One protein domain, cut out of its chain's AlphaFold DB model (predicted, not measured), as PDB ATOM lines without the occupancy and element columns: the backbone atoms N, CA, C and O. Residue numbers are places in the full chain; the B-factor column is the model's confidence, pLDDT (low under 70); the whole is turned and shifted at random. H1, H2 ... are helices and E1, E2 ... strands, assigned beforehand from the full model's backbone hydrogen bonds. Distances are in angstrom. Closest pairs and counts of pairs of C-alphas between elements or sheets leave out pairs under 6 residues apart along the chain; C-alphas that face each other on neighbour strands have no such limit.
ATOM      1  N   ILE A  10      36.328 102.174  16.208       94.50
ATOM      2  CA  ILE A  10      36.112 102.094  17.658       94.50
ATOM      3  C   ILE A  10      36.731 103.326  18.317       94.50
ATOM      4  O   ILE A  10      37.952 103.504  18.267       94.50
ATOM      5  N   LEU A  11      35.899 104.160  18.943       93.38
ATOM      6  CA  LEU A  11      36.323 105.362  19.657       93.38
ATOM      7  C   LEU A  11      36.274 105.130  21.170       93.38
ATOM      8  O   LEU A  11      35.200 105.004  21.754       93.38
ATOM      9  N   PHE A  12      37.445 105.126  21.803       90.62
ATOM     10  CA  PHE A  12      37.571 105.067  23.258       90.62
ATOM     11  C   PHE A  12      37.533 106.473  23.857       90.62
ATOM     12  O   PHE A  12      38.297 107.347  23.442       90.62
ATOM     13  N   VAL A  13      36.679 106.677  24.858       89.88
ATOM     14  CA  VAL A  13      36.548 107.934  25.606       89.88
ATOM     15  C   VAL A  13      36.675 107.659  27.104       89.88
ATOM     16  O   VAL A  13      36.077 106.716  27.610       89.88
ATOM     17  N   GLY A  14      37.431 108.488  27.829       79.75
ATOM     18  CA  GLY A  14      37.703 108.304  29.270       79.75
ATOM     19  C   GLY A  14      36.532 108.642  30.204       79.75
ATOM     20  O   GLY A  14      36.719 108.809  31.402       79.75
ATOM     21  N   GLY A  15      35.339 108.841  29.646       83.19
ATOM     22  CA  GLY A  15      34.153 109.303  30.354       83.19
ATOM     23  C   GLY A  15      33.328 110.252  29.491       83.19
ATOM     24  O   GLY A  15      33.862 111.077  28.752       83.19
ATOM     25  N   VAL A  16      32.008 110.143  29.592       84.81
ATOM     26  CA  VAL A  16      31.057 111.082  28.982       84.81
ATOM     27  C   VAL A  16      30.009 111.454  30.016       84.81
ATOM     28  O   VAL A  16      29.642 110.632  30.857       84.81
ATOM     29  N   SER A  17      29.513 112.691  29.959       84.38
ATOM     30  CA  SER A  17      28.398 113.111  30.813       84.38
ATOM     31  C   SER A  17      27.216 112.153  30.653       84.38
ATOM     32  O   SER A  17      26.911 111.709  29.544       84.38
ATOM     33  N   ASN A  18      26.491 111.888  31.742       82.56
ATOM     34  CA  ASN A  18      25.279 111.062  31.714       82.56
ATOM     35  C   ASN A  18      24.202 111.616  30.770       82.56
ATOM     36  O   ASN A  18      23.334 110.869  30.344       82.56
ATOM     37  N   THR A  19      24.276 112.900  30.413       88.00
ATOM     38  CA  THR A  19      23.371 113.554  29.456       88.00
ATOM     39  C   THR A  19      23.704 113.275  27.990       88.00
ATOM     40  O   THR A  19      22.958 113.704  27.121       88.00
ATOM     41  N   VAL A  20      24.848 112.647  27.696       90.50
ATOM     42  CA  VAL A  20      25.258 112.317  26.318       90.50
ATOM     43  C   VAL A  20      24.550 111.060  25.823       90.50
ATOM     44  O   VAL A  20      24.370 110.897  24.623       90.50
ATOM     45  N   ARG A  21      24.146 110.175  26.738       93.69
ATOM     46  CA  ARG A  21      23.561 108.871  26.421       93.69
ATOM     47  C   ARG A  21      22.084 108.834  26.788       93.69
ATOM     48  O   ARG A  21      21.704 109.351  27.835       93.69
ATOM     49  N   ILE A  22      21.290 108.157  25.965       95.25
ATOM     50  CA  ILE A  22      19.899 107.809  26.281       95.25
ATOM     51  C   ILE A  22      19.888 106.795  27.431       95.25
ATOM     52  O   ILE A  22      19.249 107.023  28.455       95.25
ATOM     53  N   ASP A  23      20.641 105.700  27.284       92.69
ATOM     54  CA  ASP A  23      20.908 104.739  28.352       92.69
ATOM     55  C   ASP A  23      22.350 104.897  28.848       92.69
ATOM     56  O   ASP A  23      23.313 104.469  28.199       92.69
ATOM     57  N   SER A  24      22.496 105.521  30.018       89.75
ATOM     58  CA  SER A  24      23.789 105.768  30.660       89.75
ATOM     59  C   SER A  24      24.435 104.515  31.253       89.75
ATOM     60  O   SER A  24      25.610 104.569  31.615       89.75
ATOM     61  N   THR A  25      23.720 103.385  31.323       89.31
ATOM     62  CA  THR A  25      24.274 102.110  31.813       89.31
ATOM     63  C   THR A  25      25.087 101.368  30.750       89.31
ATOM     64  O   THR A  25      25.881 100.483  31.073       89.31
ATOM     65  N   LYS A  26      24.937 101.743  29.472       90.56
ATOM     66  CA  LYS A  26      25.690 101.162  28.357       90.56
ATOM     67  C   LYS A  26      27.014 101.893  28.161       90.56
ATOM     68  O   LYS A  26      27.045 103.040  27.714       90.56
ATOM     69  N   ASN A  27      28.120 101.204  28.444       91.06
ATOM     70  CA  ASN A  27      29.477 101.702  28.178       91.06
ATOM     71  C   ASN A  27      29.981 101.370  26.766       91.06
ATOM     72  O   ASN A  27      31.000 101.906  26.353       91.06
ATOM     73  N   ILE A  28      29.267 100.533  26.011       93.38
ATOM     74  CA  ILE A  28      29.517 100.282  24.587       93.38
ATOM     75  C   ILE A  28      28.217 100.573  23.848       93.38
ATOM     76  O   ILE A  28      27.183  99.998  24.200       93.38
ATOM     77  N   PHE A  29      28.250 101.484  22.881       94.19
ATOM     78  CA  PHE A  29      27.050 101.900  22.164       94.19
ATOM     79  C   PHE A  29      27.358 102.491  20.788       94.19
ATOM     80  O   PHE A  29      28.453 102.991  20.538       94.19
ATOM     81  N   GLU A  30      26.365 102.432  19.908       95.19
ATOM     82  CA  GLU A  30      26.365 103.089  18.604       95.19
ATOM     83  C   GLU A  30      25.662 104.452  18.708       95.19
ATOM     84  O   GLU A  30      25.212 104.874  19.779       95.19
ATOM     85  N   ILE A  31      25.569 105.162  17.585       94.56
ATOM     86  CA  ILE A  31      24.953 106.493  17.500       94.56
ATOM     87  C   ILE A  31      23.499 106.530  18.013       94.56
ATOM     88  O   ILE A  31      23.031 107.571  18.469       94.56
ATOM     89  N   ASP A  32      22.794 105.398  17.974       94.62
ATOM     90  CA  ASP A  32      21.392 105.259  18.374       94.62
ATOM     91  C   ASP A  32      21.156 105.474  19.877       94.62
ATOM     92  O   ASP A  32      20.060 105.858  20.284       94.62
ATOM     93  N   ASN A  33      22.184 105.267  20.705       95.38
ATOM     94  CA  ASN A  33      22.133 105.495  22.145       95.38
ATOM     95  C   ASN A  33      22.620 106.897  22.544       95.38
ATOM     96  O   ASN A  33      22.733 107.177  23.739       95.38
ATOM     97  N   ILE A  34      22.947 107.771  21.588       94.81
ATOM     98  CA  ILE A  34      23.329 109.158  21.869       94.81
ATOM     99  C   ILE A  34      22.060 110.002  22.004       94.81
ATOM    100  O   ILE A  34      21.159 109.931  21.170       94.81
ATOM    101  N   ASP A  35      21.979 110.814  23.063       95.44
ATOM    102  CA  ASP A  35      20.875 111.761  23.233       95.44
ATOM    103  C   ASP A  35      20.797 112.695  22.011       95.44
ATOM    104  O   ASP A  35      21.828 113.248  21.619       95.44
ATOM    105  N   PRO A  36      19.612 112.935  21.419       95.00
ATOM    106  CA  PRO A  36      19.495 113.726  20.195       95.00
ATOM    107  C   PRO A  36      20.160 115.106  20.268       95.00
ATOM    108  O   PRO A  36      20.807 115.524  19.314       95.00
ATOM    109  N   LYS A  37      20.090 115.796  21.418       94.25
ATOM    110  CA  LYS A  37      20.731 117.114  21.573       94.25
ATOM    111  C   LYS A  37      22.249 117.002  21.650       94.25
ATOM    112  O   LYS A  37      22.955 117.917  21.233       94.25
ATOM    113  N   ALA A  38      22.757 115.928  22.250       94.12
ATOM    114  CA  ALA A  38      24.187 115.650  22.278       94.12
ATOM    115  C   ALA A  38      24.694 115.240  20.889       94.12
ATOM    116  O   ALA A  38      25.792 115.636  20.509       94.12
ATOM    117  N   LEU A  39      23.879 114.509  20.126       94.69
ATOM    118  CA  LEU A  39      24.182 114.118  18.757       94.69
ATOM    119  C   LEU A  39      24.280 115.333  17.827       94.69
ATOM    120  O   LEU A  39      25.241 115.425  17.067       94.69
ATOM    121  N   ASP A  40      23.351 116.288  17.924       94.38
ATOM    122  CA  ASP A  40      23.415 117.529  17.139       94.38
ATOM    123  C   ASP A  40      24.726 118.283  17.408       94.38
ATOM    124  O   ASP A  40      25.457 118.618  16.478       94.38
ATOM    125  N   LYS A  41      25.103 118.431  18.685       94.19
ATOM    126  CA  LYS A  41      26.377 119.056  19.078       94.19
ATOM    127  C   LYS A  41      27.607 118.285  18.609       94.19
ATOM    128  O   LYS A  41      28.621 118.891  18.284       94.19
ATOM    129  N   LEU A  42      27.547 116.953  18.608       92.94
ATOM    130  CA  LEU A  42      28.636 116.118  18.102       92.94
ATOM    131  C   LEU A  42      28.847 116.365  16.604       92.94
ATOM    132  O   LEU A  42      29.988 116.502  16.167       92.94
ATOM    133  N   LYS A  43      27.760 116.458  15.831       94.25
ATOM    134  CA  LYS A  43      27.817 116.769  14.397       94.25
ATOM    135  C   LYS A  43      28.334 118.183  14.146       94.25
ATOM    136  O   LYS A  43      29.188 118.350  13.283       94.25
ATOM    137  N   GLU A  44      27.862 119.168  14.910       93.75
ATOM    138  CA  GLU A  44      28.365 120.549  14.858       93.75
ATOM    139  C   GLU A  44      29.874 120.597  15.126       93.75
ATOM    140  O   GLU A  44      30.620 121.133  14.315       93.75
ATOM    141  N   GLY A  45      30.345 119.949  16.196       92.69
ATOM    142  CA  GLY A  45      31.772 119.909  16.525       92.69
ATOM    143  C   GLY A  45      32.626 119.195  15.472       92.69
ATOM    144  O   GLY A  45      33.750 119.612  15.217       92.69
ATOM    145  N   LEU A  46      32.105 118.143  14.827       92.56
ATOM    146  CA  LEU A  46      32.795 117.488  13.710       92.56
ATOM    147  C   LEU A  46      32.893 118.396  12.481       92.56
ATOM    148  O   LEU A  46      33.949 118.428  11.857       92.56
ATOM    149  N   LEU A  47      31.828 119.135  12.151       91.06
ATOM    150  CA  LEU A  47      31.848 120.121  11.066       91.06
ATOM    151  C   LEU A  47      32.871 121.225  11.347       91.06
ATOM    152  O   LEU A  47      33.732 121.476  10.510       91.06
ATOM    153  N   GLU A  48      32.835 121.816  12.543       91.50
ATOM    154  CA  GLU A  48      33.790 122.853  12.956       91.50
ATOM    155  C   GLU A  48      35.241 122.353  12.899       91.50
ATOM    156  O   GLU A  48      36.133 123.053  12.409       91.50
ATOM    157  N   GLU A  49      35.494 121.130  13.373       91.31
ATOM    158  CA  GLU A  49      36.828 120.536  13.326       91.31
ATOM    159  C   GLU A  49      37.262 120.286  11.877       91.31
ATOM    160  O   GLU A  49      38.409 120.591  11.549       91.31
ATOM    161  N   CYS A  50      36.368 119.797  11.008       90.25
ATOM    162  CA  CYS A  50      36.627 119.618   9.579       90.25
ATOM    163  C   CYS A  50      37.005 120.938   8.897       90.25
ATOM    164  O   CYS A  50      38.065 121.006   8.274       90.25
ATOM    165  N   ASP A  51      36.204 121.986   9.097       87.06
ATOM    166  CA  ASP A  51      36.429 123.324   8.533       87.06
ATOM    167  C   ASP A  51      37.751 123.943   9.030       87.06
ATOM    168  O   ASP A  51      38.386 124.746   8.344       87.06
ATOM    169  N   SER A  52      38.211 123.557  10.227       88.81
ATOM    170  CA  SER A  52      39.485 124.027  10.785       88.81
ATOM    171  C   SER A  52      40.727 123.406  10.127       88.81
ATOM    172  O   SER A  52      41.837 123.929  10.298       88.81
ATOM    173  N   LYS A  53      40.598 122.270   9.421       89.12
ATOM    174  CA  LYS A  53      41.743 121.528   8.868       89.12
ATOM    175  C   LYS A  53      41.995 121.882   7.411       89.12
ATOM    176  O   LYS A  53      41.179 121.652   6.537       89.12
ATOM    177  N   THR A  54      43.228 122.277   7.115       86.19
ATOM    178  CA  THR A  54      43.656 122.663   5.759       86.19
ATOM    179  C   THR A  54      43.855 121.493   4.786       86.19
ATOM    180  O   THR A  54      44.309 121.712   3.667       86.19
ATOM    181  N   TYR A  55      43.642 120.249   5.221       87.88
ATOM    182  CA  TYR A  55      43.914 119.035   4.438       87.88
ATOM    183  C   TYR A  55      42.653 118.224   4.111       87.88
ATOM    184  O   TYR A  55      42.768 117.154   3.514       87.88
ATOM    185  N   ILE A  56      41.481 118.698   4.529       85.38
ATOM    186  CA  ILE A  56      40.189 118.090   4.210       85.38
ATOM    187  C   ILE A  56      39.596 118.888   3.046       85.38
ATOM    188  O   ILE A  56      39.684 120.111   3.034       85.38
ATOM    189  N   ASP A  57      39.063 118.197   2.041       85.19
ATOM    190  CA  ASP A  57      38.377 118.846   0.921       85.19
ATOM    191  C   ASP A  57      36.989 119.310   1.383       85.19
ATOM    192  O   ASP A  57      36.221 118.511   1.921       85.19
ATOM    193  N   ASP A  58      36.643 120.577   1.149       83.19
ATOM    194  CA  ASP A  58      35.333 121.148   1.490       83.19
ATOM    195  C   ASP A  58      34.172 120.341   0.871       83.19
ATOM    196  O   ASP A  58      33.083 120.257   1.439       83.19
ATOM    197  N   ALA A  59      34.394 119.681  -0.274       84.38
ATOM    198  CA  ALA A  59      33.402 118.803  -0.906       84.38
ATOM    199  C   ALA A  59      33.124 117.504  -0.111       84.38
ATOM    200  O   ALA A  59      32.117 116.815  -0.341       84.38
ATOM    201  N   ASP A  60      34.010 117.148   0.819       83.19
ATOM    202  CA  ASP A  60      33.865 116.007   1.722       83.19
ATOM    203  C   ASP A  60      33.190 116.367   3.052       83.19
ATOM    204  O   ASP A  60      32.680 115.475   3.738       83.19
ATOM    205  N   VAL A  61      33.059 117.657   3.365       85.50
ATOM    206  CA  VAL A  61      32.446 118.155   4.603       85.50
ATOM    207  C   VAL A  61      30.944 118.362   4.397       85.50
ATOM    208  O   VAL A  61      30.443 119.460   4.169       85.50
ATOM    209  N   THR A  62      30.187 117.263   4.439       87.44
ATOM    210  CA  THR A  62      28.719 117.297   4.312       87.44
ATOM    211  C   THR A  62      28.047 116.570   5.466       87.44
ATOM    212  O   THR A  62      28.543 115.549   5.943       87.44
ATOM    213  N   THR A  63      26.860 117.036   5.868       85.44
ATOM    214  CA  THR A  63      26.066 116.398   6.931       85.44
ATOM    215  C   THR A  63      25.805 114.916   6.648       85.44
ATOM    216  O   THR A  63      25.914 114.094   7.548       85.44
ATOM    217  N   GLY A  64      25.543 114.552   5.386       89.75
ATOM    218  CA  GLY A  64      25.312 113.157   4.997       89.75
ATOM    219  C   GLY A  64      26.538 112.257   5.186       89.75
ATOM    220  O   GLY A  64      26.398 111.143   5.684       89.75
ATOM    221  N   LYS A  65      27.742 112.744   4.855       90.31
ATOM    222  CA  LYS A  65      28.996 111.999   5.076       90.31
ATOM    223  C   LYS A  65      29.326 111.864   6.561       90.31
ATOM    224  O   LYS A  65      29.826 110.825   6.976       90.31
ATOM    225  N   ILE A  66      29.015 112.882   7.366       91.69
ATOM    226  CA  ILE A  66      29.161 112.815   8.827       91.69
ATOM    227  C   ILE A  66      28.212 111.776   9.419       91.69
ATOM    228  O   ILE A  66      28.632 110.982  10.257       91.69
ATOM    229  N   ASP A  67      26.962 111.736   8.961       92.00
ATOM    230  CA  ASP A  67      25.998 110.727   9.400       92.00
ATOM    231  C   ASP A  67      26.458 109.317   9.021       92.00
ATOM    232  O   ASP A  67      26.437 108.410   9.852       92.00
ATOM    233  N   GLU A  68      26.924 109.119   7.786       92.12
ATOM    234  CA  GLU A  68      27.491 107.841   7.345       92.12
ATOM    235  C   GLU A  68      28.720 107.445   8.175       92.12
ATOM    236  O   GLU A  68      28.836 106.294   8.598       92.12
ATOM    237  N   PHE A  69      29.614 108.393   8.464       92.06
ATOM    238  CA  PHE A  69      30.768 108.159   9.325       92.06
ATOM    239  C   PHE A  69      30.338 107.726  10.729       92.06
ATOM    240  O   PHE A  69      30.761 106.666  11.183       92.06
ATOM    241  N   LEU A  70      29.469 108.493  11.391       94.19
ATOM    242  CA  LEU A  70      29.029 108.223  12.762       94.19
ATOM    243  C   LEU A  70      28.258 106.904  12.896       94.19
ATOM    244  O   LEU A  70      28.387 106.237  13.919       94.19
ATOM    245  N   ASN A  71      27.514 106.489  11.864       93.44
ATOM    246  CA  ASN A  71      26.866 105.171  11.829       93.44
ATOM    247  C   ASN A  71      27.869 104.007  11.827       93.44
ATOM    248  O   ASN A  71      27.508 102.891  12.182       93.44
ATOM    249  N   ASN A  72      29.122 104.256  11.448       94.12
ATOM    250  CA  ASN A  72      30.197 103.271  11.493       94.12
ATOM    251  C   ASN A  72      31.079 103.416  12.747       94.12
ATOM    252  O   ASN A  72      32.126 102.771  12.816       94.12
ATOM    253  N   VAL A  73      30.718 104.264  13.719       95.81
ATOM    254  CA  VAL A  73      31.493 104.474  14.951       95.81
ATOM    255  C   VAL A  73      30.842 103.750  16.128       95.81
ATOM    256  O   VAL A  73      29.714 104.040  16.522       95.81
ATOM    257  N   LEU A  74      31.610 102.858  16.749       96.25
ATOM    258  CA  LEU A  74      31.311 102.252  18.036       96.25
ATOM    259  C   LEU A  74      31.981 103.065  19.149       96.25
ATOM    260  O   LEU A  74      33.210 103.173  19.206       96.25
ATOM    261  N   PHE A  75      31.182 103.613  20.056       94.31
ATOM    262  CA  PHE A  75      31.661 104.375  21.202       94.31
ATOM    263  C   PHE A  75      31.894 103.443  22.387       94.31
ATOM    264  O   PHE A  75      31.019 102.659  22.761       94.31
ATOM    265  N   VAL A  76      33.073 103.551  22.997       93.81
ATOM    266  CA  VAL A  76      33.460 102.782  24.182       93.81
ATOM    267  C   VAL A  76      33.868 103.746  25.288       93.81
ATOM    268  O   VAL A  76      34.886 104.430  25.192       93.81
ATOM    269  N   VAL A  77      33.066 103.797  26.346       90.94
ATOM    270  CA  VAL A  77      33.379 104.527  27.576       90.94
ATOM    271  C   VAL A  77      34.254 103.632  28.440       90.94
ATOM    272  O   VAL A  77      33.801 102.595  28.927       90.94
ATOM    273  N   ASP A  78      35.508 104.037  28.598       86.31
ATOM    274  CA  ASP A  78      36.461 103.406  29.503       86.31
ATOM    275  C   ASP A  78      36.620 104.281  30.745       86.31
ATOM    276  O   ASP A  78      37.440 105.194  30.793       86.31
TER     277      ASP A  78
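Overview. This is residues 10 to 78 of the 261 residues of an uncharacterized protein of Enterococcus termitis (UniProt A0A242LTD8). A parallel strand pair, E1 and E2, and a looping stretch, residues 14 to 35, make one end; long helix H1 runs from there along the longest axis, residues 52 to 57 stick out at the other end, and short H2 leads back to E2. The 69 printed residues, in order E1, H1, H2, E2, are mixed, elongated at 38 by 21 by 19 A, and only just compact, close to loose, with radius of gyration of the C-alphas 12.8 A.

Along the chain. E1 is residues 10 to 13, from C-alpha 10 at (36.112, 102.094, 17.658). H1 is residues 36 to 52, 24.4 A; H2 is 63 to 71, 12.3 A; E2 is 73 to 77, 12.8 A, ending at C-alpha 77 (33.379, 104.527, 27.576).

Arrangement. E1 and E2 are parallel at 31 degrees; N 11 and O 74 are 2.9 A apart, within hydrogen-bond range. With H1 and H2 between, they form a strand-helix-strand unit, two parallel strands joined through helices, its crossover right-handed. Residues 28 to 29 pair antiparallel with 75 to 76 of E2. H1, with residues 43 to 46 alone, only just touches H2, with 3 pairs of C-alphas within 8 A, the closest Lys 43 and Ile 66 at 7.0 A; the tilt is steep, 65 degrees, opposite ways. In H1 and H2 every O i to N i+4 pair is within hydrogen-bond range.

Size, cuts and confidence. The farthest C-alphas, Thr 25 and Thr 54, are 38.4 A apart. The printed part has no cut; the link E1 to H1 is long, and no printed residue is under 70 in pLDDT.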